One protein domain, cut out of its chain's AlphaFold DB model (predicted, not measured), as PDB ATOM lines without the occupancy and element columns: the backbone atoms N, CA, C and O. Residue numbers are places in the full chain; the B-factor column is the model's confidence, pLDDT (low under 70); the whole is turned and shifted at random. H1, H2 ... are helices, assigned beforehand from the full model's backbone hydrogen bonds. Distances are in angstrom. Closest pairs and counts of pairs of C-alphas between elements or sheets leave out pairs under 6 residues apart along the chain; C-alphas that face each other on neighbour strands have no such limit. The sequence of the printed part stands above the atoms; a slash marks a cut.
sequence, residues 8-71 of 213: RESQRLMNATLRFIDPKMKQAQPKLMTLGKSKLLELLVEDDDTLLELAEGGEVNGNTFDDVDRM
ATOM      1  N   ARG A   8     -55.378  39.479  54.699       69.25
ATOM      2  CA  ARG A   8     -54.063  38.907  55.046       69.25
ATOM      3  C   ARG A   8     -53.197  38.646  53.815       69.25
ATOM      4  O   ARG A   8     -52.009  38.943  53.835       69.25
ATOM      5  N   GLU A   9     -53.787  38.125  52.744       63.50
ATOM      6  CA  GLU A   9     -53.083  37.885  51.478       63.50
ATOM      7  C   GLU A   9     -52.655  39.203  50.844       63.50
ATOM      8  O   GLU A   9     -51.516  39.330  50.417       63.50
ATOM      9  N   SER A  10     -53.529  40.211  50.880       75.31
ATOM     10  CA  SER A  10     -53.238  41.553  50.371       75.31
ATOM     11  C   SER A  10     -52.083  42.210  51.133       75.31
ATOM     12  O   SER A  10     -51.181  42.759  50.514       75.31
ATOM     13  N   GLN A  11     -52.070  42.111  52.467       74.31
ATOM     14  CA  GLN A  11     -50.971  42.616  53.299       74.31
ATOM     15  C   GLN A  11     -49.656  41.883  53.033       74.31
ATOM     16  O   GLN A  11     -48.626  42.529  52.869       74.31
ATOM     17  N   ARG A  12     -49.682  40.548  52.933       69.50
ATOM     18  CA  ARG A  12     -48.488  39.761  52.590       69.50
ATOM     19  C   ARG A  12     -47.933  40.149  51.224       69.50
ATOM     20  O   ARG A  12     -46.736  40.364  51.099       69.50
ATOM     21  N   LEU A  13     -48.801  40.296  50.225       72.12
ATOM     22  CA  LEU A  13     -48.404  40.686  48.873       72.12
ATOM     23  C   LEU A  13     -47.870  42.124  48.832       72.12
ATOM     24  O   LEU A  13     -46.906  42.408  48.127       72.12
ATOM     25  N   MET A  14     -48.454  43.033  49.610       77.50
ATOM     26  CA  MET A  14     -47.998  44.419  49.693       77.50
ATOM     27  C   MET A  14     -46.630  44.521  50.373       77.50
ATOM     28  O   MET A  14     -45.740  45.169  49.830       77.50
ATOM     29  N   ASN A  15     -46.424  43.807  51.483       73.88
ATOM     30  CA  ASN A  15     -45.129  43.738  52.163       73.88
ATOM     31  C   ASN A  15     -44.057  43.088  51.278       73.88
ATOM     32  O   ASN A  15     -42.947  43.604  51.207       73.88
ATOM     33  N   ALA A  16     -44.407  42.026  50.539       73.12
ATOM     34  CA  ALA A  16     -43.542  41.442  49.514       73.12
ATOM     35  C   ALA A  16     -43.060  42.504  48.528       73.12
ATOM     36  O   ALA A  16     -41.870  42.669  48.282       73.12
ATOM     37  N   THR A  17     -44.021  43.241  47.975       74.69
ATOM     38  CA  THR A  17     -43.762  44.217  46.920       74.69
ATOM     39  C   THR A  17     -42.880  45.347  47.439       74.69
ATOM     40  O   THR A  17     -41.928  45.717  46.767       74.69
ATOM     41  N   LEU A  18     -43.146  45.855  48.647       78.62
ATOM     42  CA  LEU A  18     -42.332  46.898  49.278       78.62
ATOM     43  C   LEU A  18     -40.894  46.434  49.524       78.62
ATOM     44  O   LEU A  18     -39.955  47.165  49.222       78.62
ATOM     45  N   ARG A  19     -40.722  45.202  49.997       78.12
ATOM     46  CA  ARG A  19     -39.415  44.615  50.294       78.12
ATOM     47  C   ARG A  19     -38.563  44.399  49.041       78.12
ATOM     48  O   ARG A  19     -37.392  44.750  49.022       78.12
ATOM     49  N   PHE A  20     -39.164  43.931  47.946       74.56
ATOM     50  CA  PHE A  20     -38.477  43.774  46.654       74.56
ATOM     51  C   PHE A  20     -38.181  45.101  45.927       74.56
ATOM     52  O   PHE A  20     -37.495  45.088  44.903       74.56
ATOM     53  N   ILE A  21     -38.693  46.235  46.415       78.19
ATOM     54  CA  ILE A  21     -38.367  47.575  45.903       78.19
ATOM     55  C   ILE A  21     -37.134  48.163  46.619       78.19
ATOM     56  O   ILE A  21     -36.498  49.072  46.072       78.19
ATOM     57  N   ASP A  22     -36.769  47.636  47.794       80.94
ATOM     58  CA  ASP A  22     -35.623  48.097  48.579       80.94
ATOM     59  C   ASP A  22     -34.317  48.036  47.756       80.94
ATOM     60  O   ASP A  22     -34.054  47.023  47.094       80.94
ATOM     61  N   PRO A  23     -33.482  49.099  47.765       78.12
ATOM     62  CA  PRO A  23     -32.193  49.121  47.078       78.12
ATOM     63  C   PRO A  23     -31.298  47.908  47.342       78.12
ATOM     64  O   PRO A  23     -30.614  47.475  46.416       78.12
ATOM     65  N   LYS A  24     -31.313  47.354  48.560       80.50
ATOM     66  CA  LYS A  24     -30.525  46.168  48.913       80.50
ATOM     67  C   LYS A  24     -31.014  44.933  48.155       80.50
ATOM     68  O   LYS A  24     -30.230  44.244  47.511       80.50
ATOM     69  N   MET A  25     -32.328  44.721  48.117       82.12
ATOM     70  CA  MET A  25     -32.955  43.553  47.485       82.12
ATOM     71  C   MET A  25     -32.966  43.596  45.953       82.12
ATOM     72  O   MET A  25     -33.176  42.566  45.306       82.12
ATOM     73  N   LYS A  26     -32.708  44.760  45.341       82.25
ATOM     74  CA  LYS A  26     -32.665  44.905  43.875       82.25
ATOM     75  C   LYS A  26     -31.660  43.976  43.200       82.25
ATOM     76  O   LYS A  26     -31.917  43.544  42.080       82.25
ATOM     77  N   GLN A  27     -30.541  43.671  43.854       81.38
ATOM     78  CA  GLN A  27     -29.495  42.820  43.276       81.38
ATOM     79  C   GLN A  27     -29.903  41.337  43.258       81.38
ATOM     80  O   GLN A  27     -29.643  40.639  42.282       81.38
ATOM     81  N   ALA A  28     -30.631  40.881  44.281       83.06
ATOM     82  CA  ALA A  28     -31.131  39.509  44.392       83.06
ATOM     83  C   ALA A  28     -32.437  39.257  43.616       83.06
ATOM     84  O   ALA A  28     -32.760  38.113  43.284       83.06
ATOM     85  N   GLN A  29     -33.191  40.316  43.300       82.94
ATOM     86  CA  GLN A  29     -34.501  40.234  42.651       82.94
ATOM     87  C   GLN A  29     -34.521  39.374  41.369       82.94
ATOM     88  O   GLN A  29     -35.418  38.536  41.265       82.94
ATOM     89  N   PRO A  30     -33.578  39.502  40.409       85.75
ATOM     90  CA  PRO A  30     -33.624  38.716  39.175       85.75
ATOM     91  C   PRO A  30     -33.548  37.211  39.432       85.75
ATOM     92  O   PRO A  30     -34.299  36.450  38.825       85.75
ATOM     93  N   LYS A  31     -32.682  36.787  40.361       86.19
ATOM     94  CA  LYS A  31     -32.483  35.372  40.681       86.19
ATOM     95  C   LYS A  31     -33.657  34.827  41.487       86.19
ATOM     96  O   LYS A  31     -34.253  33.832  41.089       86.19
ATOM     97  N   LEU A  32     -34.083  35.528  42.538       86.50
ATOM     98  CA  LEU A  32     -35.213  35.118  43.380       86.50
ATOM     99  C   LEU A  32     -36.535  35.003  42.595       86.50
ATOM    100  O   LEU A  32     -37.331  34.102  42.850       86.50
ATOM    101  N   MET A  33     -36.755  35.852  41.585       86.00
ATOM    102  CA  MET A  33     -37.951  35.792  40.731       86.00
ATOM    103  C   MET A  33     -38.062  34.511  39.894       86.00
ATOM    104  O   MET A  33     -39.172  34.176  39.469       86.00
ATOM    105  N   THR A  34     -36.968  33.764  39.703       88.88
ATOM    106  CA  THR A  34     -36.994  32.480  38.978       88.88
ATOM    107  C   THR A  34     -37.681  31.355  39.765       88.88
ATOM    108  O   THR A  34     -38.348  30.533  39.148       88.88
ATOM    109  N   LEU A  35     -37.675  31.402  41.108       84.94
ATOM    110  CA  LEU A  35     -38.368  30.441  41.994       84.94
ATOM    111  C   LEU A  35     -39.903  30.500  41.888       84.94
ATOM    112  O   LEU A  35     -40.630  29.663  42.433       84.94
ATOM    113  N   GLY A  36     -40.428  31.529  41.220       84.62
ATOM    114  CA  GLY A  36     -41.853  31.774  41.090       84.62
ATOM    115  C   GLY A  36     -42.477  32.450  42.316       84.62
ATOM    116  O   GLY A  36     -42.039  32.339  43.462       84.62
ATOM    117  N   LYS A  37     -43.577  33.165  42.063       83.19
ATOM    118  CA  LYS A  37     -44.220  34.068  43.034       83.19
ATOM    119  C   LYS A  37     -44.664  33.369  44.323       83.19
ATOM    120  O   LYS A  37     -44.616  33.971  45.386       83.19
ATOM    121  N   SER A  38     -45.100  32.113  44.241       85.25
ATOM    122  CA  SER A  38     -45.593  31.375  45.408       85.25
ATOM    123  C   SER A  38     -44.483  30.981  46.379       85.25
ATOM    124  O   SER A  38     -44.704  31.080  47.578       85.25
ATOM    125  N   LYS A  39     -43.300  30.586  45.890       87.12
ATOM    126  CA  LYS A  39     -42.152  30.268  46.756       87.12
ATOM    127  C   LYS A  39     -41.567  31.525  47.382       87.12
ATOM    128  O   LYS A  39     -41.266  31.527  48.570       87.12
ATOM    129  N   LEU A  40     -41.526  32.621  46.621       86.50
ATOM    130  CA  LEU A  40     -41.128  33.922  47.154       86.50
ATOM    131  C   LEU A  40     -41.980  34.337  48.348       86.50
ATOM    132  O   LEU A  40     -41.436  34.788  49.345       86.50
ATOM    133  N   LEU A  41     -43.300  34.141  48.283       85.00
ATOM    134  CA  LEU A  41     -44.185  34.484  49.396       85.00
ATOM    135  C   LEU A  41     -43.891  33.702  50.685       85.00
ATOM    136  O   LEU A  41     -44.154  34.228  51.763       85.00
ATOM    137  N   GLU A  42     -43.365  32.480  50.584       86.50
ATOM    138  CA  GLU A  42     -42.941  31.698  51.750       86.50
ATOM    139  C   GLU A  42     -41.582  32.170  52.280       86.50
ATOM    140  O   GLU A  42     -41.413  32.320  53.488       86.50
ATOM    141  N   LEU A  43     -40.644  32.485  51.381       87.25
ATOM    142  CA  LEU A  43     -39.314  32.998  51.723       87.25
ATOM    143  C   LEU A  43     -39.341  34.393  52.362       87.25
ATOM    144  O   LEU A  43     -38.444  34.737  53.120       87.25
ATOM    145  N   LEU A  44     -40.385  35.191  52.129       80.56
ATOM    146  CA  LEU A  44     -40.557  36.516  52.745       80.56
ATOM    147  C   LEU A  44     -40.636  36.520  54.270       80.56
ATOM    148  O   LEU A  44     -40.713  37.595  54.864       80.56
ATOM    149  N   VAL A  45     -40.722  35.355  54.895       80.50
ATOM    150  CA  VAL A  45     -40.702  35.269  56.350       80.50
ATOM    151  C   VAL A  45     -39.266  35.242  56.898       80.50
ATOM    152  O   VAL A  45     -39.082  35.487  58.082       80.50
ATOM    153  N   GLU A  46     -38.263  35.006  56.052       85.38
ATOM    154  CA  GLU A  46     -36.839  35.121  56.398       85.38
ATOM    155  C   GLU A  46     -36.357  36.571  56.292       85.38
ATOM    156  O   GLU A  46     -37.018  37.386  55.650       85.38
ATOM    157  N   ASP A  47     -35.212  36.908  56.883       85.69
ATOM    158  CA  ASP A  47     -34.657  38.269  56.886       85.69
ATOM    159  C   ASP A  47     -33.949  38.637  55.570       85.69
ATOM    160  O   ASP A  47     -33.702  37.788  54.715       85.69
ATOM    161  N   ASP A  48     -33.717  39.938  55.345       84.81
ATOM    162  CA  ASP A  48     -33.189  40.448  54.067       84.81
ATOM    163  C   ASP A  48     -31.810  39.880  53.761       84.81
ATOM    164  O   ASP A  48     -31.567  39.434  52.642       84.81
ATOM    165  N   ASP A  49     -30.948  39.830  54.773       85.56
ATOM    166  CA  ASP A  49     -29.584  39.330  54.636       85.56
ATOM    167  C   ASP A  49     -29.578  37.844  54.234       85.56
ATOM    168  O   ASP A  49     -28.867  37.464  53.306       85.56
ATOM    169  N   THR A  50     -30.465  37.026  54.812       85.88
ATOM    170  CA  THR A  50     -30.624  35.607  54.450       85.88
ATOM    171  C   THR A  50     -31.083  35.424  52.999       85.88
ATOM    172  O   THR A  50     -30.630  34.521  52.296       85.88
ATOM    173  N   LEU A  51     -31.994  36.277  52.514       88.00
ATOM    174  CA  LEU A  51     -32.466  36.207  51.126       88.00
ATOM    175  C   LEU A  51     -31.411  36.679  50.120       88.00
ATOM    176  O   LEU A  51     -31.368  36.161  49.000       88.00
ATOM    177  N   LEU A  52     -30.584  37.653  50.503       88.44
ATOM    178  CA  LEU A  52     -29.434  38.093  49.715       88.44
ATOM    179  C   LEU A  52     -28.394  36.976  49.616       88.44
ATOM    180  O   LEU A  52     -27.988  36.629  48.509       88.44
ATOM    181  N   GLU A  53     -28.051  36.349  50.739       89.31
ATOM    182  CA  GLU A  53     -27.104  35.233  50.792       89.31
ATOM    183  C   GLU A  53     -27.566  34.052  49.924       89.31
ATOM    184  O   GLU A  53     -26.808  33.551  49.091       89.31
ATOM    185  N   LEU A  54     -28.847  33.672  50.012       90.44
ATOM    186  CA  LEU A  54     -29.436  32.651  49.140       90.44
ATOM    187  C   LEU A  54     -29.296  33.012  47.650       90.44
ATOM    188  O   LEU A  54     -29.008  32.158  46.805       90.44
ATOM    189  N   ALA A  55     -29.495  34.285  47.299       88.50
ATOM    190  CA  ALA A  55     -29.332  34.747  45.926       88.50
ATOM    191  C   ALA A  55     -27.858  34.745  45.479       88.50
ATOM    192  O   ALA A  55     -27.570  34.496  44.307       88.50
ATOM    193  N   GLU A  56     -26.908  34.925  46.384       89.88
ATOM    194  CA  GLU A  56     -25.473  34.851  46.091       89.88
ATOM    195  C   GLU A  56     -24.937  33.411  46.034       89.88
ATOM    196  O   GLU A  56     -23.819  33.184  45.578       89.88
ATOM    197  N   GLY A  57     -25.775  32.418  46.355       85.31
ATOM    198  CA  GLY A  57     -25.430  30.996  46.300       85.31
ATOM    199  C   GLY A  57     -25.156  30.366  47.661       85.31
ATOM    200  O   GLY A  57     -24.701  29.227  47.704       85.31
ATOM    201  N   GLY A  58     -25.437  31.084  48.748       88.12
ATOM    202  CA  GLY A  58     -25.540  30.505  50.079       88.12
ATOM    203  C   GLY A  58     -26.867  29.771  50.286       88.12
ATOM    204  O   GLY A  58     -27.557  29.378  49.339       88.12
ATOM    205  N   GLU A  59     -27.227  29.580  51.549       88.88
ATOM    206  CA  GLU A  59     -28.334  28.717  51.954       88.88
ATOM    207  C   GLU A  59     -29.370  29.474  52.783       88.88
ATOM    208  O   GLU A  59     -29.056  30.387  53.539       88.88
ATOM    209  N   VAL A  60     -30.625  29.036  52.691       87.38
ATOM    210  CA  VAL A  60     -31.706  29.455  53.582       87.38
ATOM    211  C   VAL A  60     -32.169  28.247  54.380       87.38
ATOM    212  O   VAL A  60     -32.640  27.257  53.820       87.38
ATOM    213  N   ASN A  61     -32.021  28.302  55.705       82.88
ATOM    214  CA  ASN A  61     -32.403  27.198  56.591       82.88
ATOM    215  C   ASN A  61     -31.818  25.835  56.151       82.88
ATOM    216  O   ASN A  61     -32.519  24.825  56.167       82.88
ATOM    217  N   GLY A  62     -30.551  25.821  55.714       84.12
ATOM    218  CA  GLY A  62     -29.848  24.617  55.249       84.12
ATOM    219  C   GLY A  62     -30.246  24.123  53.854       84.12
ATOM    220  O   GLY A  62     -29.944  22.984  53.510       84.12
ATOM    221  N   ASN A  63     -30.968  24.933  53.072       87.75
ATOM    222  CA  ASN A  63     -31.358  24.611  51.701       87.75
ATOM    223  C   ASN A  63     -30.729  25.611  50.734       87.75
ATOM    224  O   ASN A  63     -30.867  26.824  50.914       87.75
ATOM    225  N   THR A  64     -30.085  25.111  49.682       92.25
ATOM    226  CA  THR A  64     -29.558  25.964  48.615       92.25
ATOM    227  C   THR A  64     -30.687  26.513  47.747       92.25
ATOM    228  O   THR A  64     -31.834  26.054  47.788       92.25
ATOM    229  N   PHE A  65     -30.360  27.484  46.898       91.81
ATOM    230  CA  PHE A  65     -31.301  27.999  45.907       91.81
ATOM    231  C   PHE A  65     -31.895  26.882  45.027       91.81
ATOM    232  O   PHE A  65     -33.102  26.861  44.788       91.81
ATOM    233  N   ASP A  66     -31.062  25.934  44.593       91.44
ATOM    234  CA  ASP A  66     -31.475  24.819  43.737       91.44
ATOM    235  C   ASP A  66     -32.385  23.832  44.480       91.44
ATOM    236  O   ASP A  66     -33.334  23.304  43.896       91.44
ATOM    237  N   ASP A  67     -32.142  23.606  45.774       91.56
ATOM    238  CA  ASP A  67     -33.017  22.776  46.607       91.56
ATOM    239  C   ASP A  67     -34.398  23.419  46.731       91.56
ATOM    240  O   ASP A  67     -35.421  22.775  46.481       91.56
ATOM    241  N   VAL A  68     -34.436  24.724  47.019       89.69
ATOM    242  CA  VAL A  68     -35.681  25.497  47.081       89.69
ATOM    243  C   VAL A  68     -36.409  25.477  45.735       89.69
ATOM    244  O   VAL A  68     -37.640  25.379  45.707       89.69
ATOM    245  N   ASP A  69     -35.691  25.532  44.612       90.75
ATOM    246  CA  ASP A  69     -36.282  25.456  43.274       90.75
ATOM    247  C   ASP A  69     -36.871  24.069  42.953       90.75
ATOM    248  O   ASP A  69     -37.933  23.967  42.335       90.75
ATOM    249  N   ARG A  70     -36.270  22.991  43.464       90.88
ATOM    250  CA  ARG A  70     -36.773  21.618  43.279       90.88
ATOM    251  C   ARG A  70     -37.921  21.257  44.218       90.88
ATOM    252  O   ARG A  70     -38.771  20.449  43.849       90.88
ATOM    253  N   MET A  71     -37.980  21.864  45.402       91.06
ATOM    254  CA  MET A  71     -39.025  21.591  46.391       91.06
ATOM    255  C   MET A  71     -40.407  22.075  45.949       91.06
ATOM    256  O   MET A  71     -40.586  23.104  45.287       91.06
TER     257      MET A  71
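What this domain is: This is residues 8 to 71 of the 213 residues of an uncharacterized protein of Neisseria gonorrhoeae PID18 (UniProt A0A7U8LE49). Five short helices make a small, loosely joined cluster, with H2 and H3 about the middle, the longest helix, H1, at one end, and H4 and H5 at the other end. Most helices that come near each other do so at a wide angle, and a small turn of two short paired stretches, residues 59 to 60 and 63 to 64, lies between H4 and H5. The printed part has 64 residues, with five named helices in the order H1, H2, H3, H4, H5 and no named strand, and its class is all helix. By its radius of gyration of the C-alphas, 11.0 A, the whole is compact, and the C-alphas span 28 by 25 by 18 A.

How they stand to each other: H1, residues 8 to 19, only just touches H3, residues 37 to 43, with 3 pairs of C-alphas within 8 A and with residues 12 to 16 of H1 alone. The closest C-alphas are those of Ala 16 and Leu 41, 7.0 A apart, and the two helices are about perpendicular, at 83 degrees. H2, residues 29 to 35, is close to H3 but not clearly touching, with the C-alphas of Leu 32 and Leu 40 closest at 7.1 A and the lines about perpendicular at 78 degrees. H4, residues 48 to 56, is close to H2 but not clearly touching, with Lys 31 and Ala 55 the closest C-alphas at 6.2 A and an angle of 77 degrees, about perpendicular. H5, residues 65 to 70, is close to H2 but not clearly touching, its Asp 69 C-alpha 5.6 A from that of Leu 35, at a shallow tilt of 26 degrees, the same way. H4 and H5 are close but not clearly touching, with the C-alphas of Leu 54 and Phe 65 closest at 6.0 A, about perpendicular at 80 degrees. H1 is apart from H2 and H5, and only just apart from H4, at 8.4 A. In H1, H4 and H5 every O i to N i+4 pair is within hydrogen-bond range; in H3 it is 2 of 3, and in H2 1 of 3, beside 2 of 4 O i to N i+3 pairs.

Where its parts are: H1 begins at C-alpha 8, (-54.063, 38.907, 55.046), and is 16.4 A from first to last C-alpha. H2 is 10.5 A long, H3 10.0 A, H4 12.4 A and H5 8.8 A. H4 begins at C-alpha 48, (-33.189, 40.448, 54.067), and H5 ends at C-alpha 70, (-36.773, 21.618, 43.279).

The domain as a whole: The two C-alphas farthest apart are those of Arg 8 and Gly 57, 31.0 A. The printed part has no cut. The links H2 to H3 and H3 to H4 are tight, those from H1 to H2 and H4 to H5 are short, and no link is long. The mean pLDDT of the printed part is 83.5; residues 8, 9 and 12 are under 70.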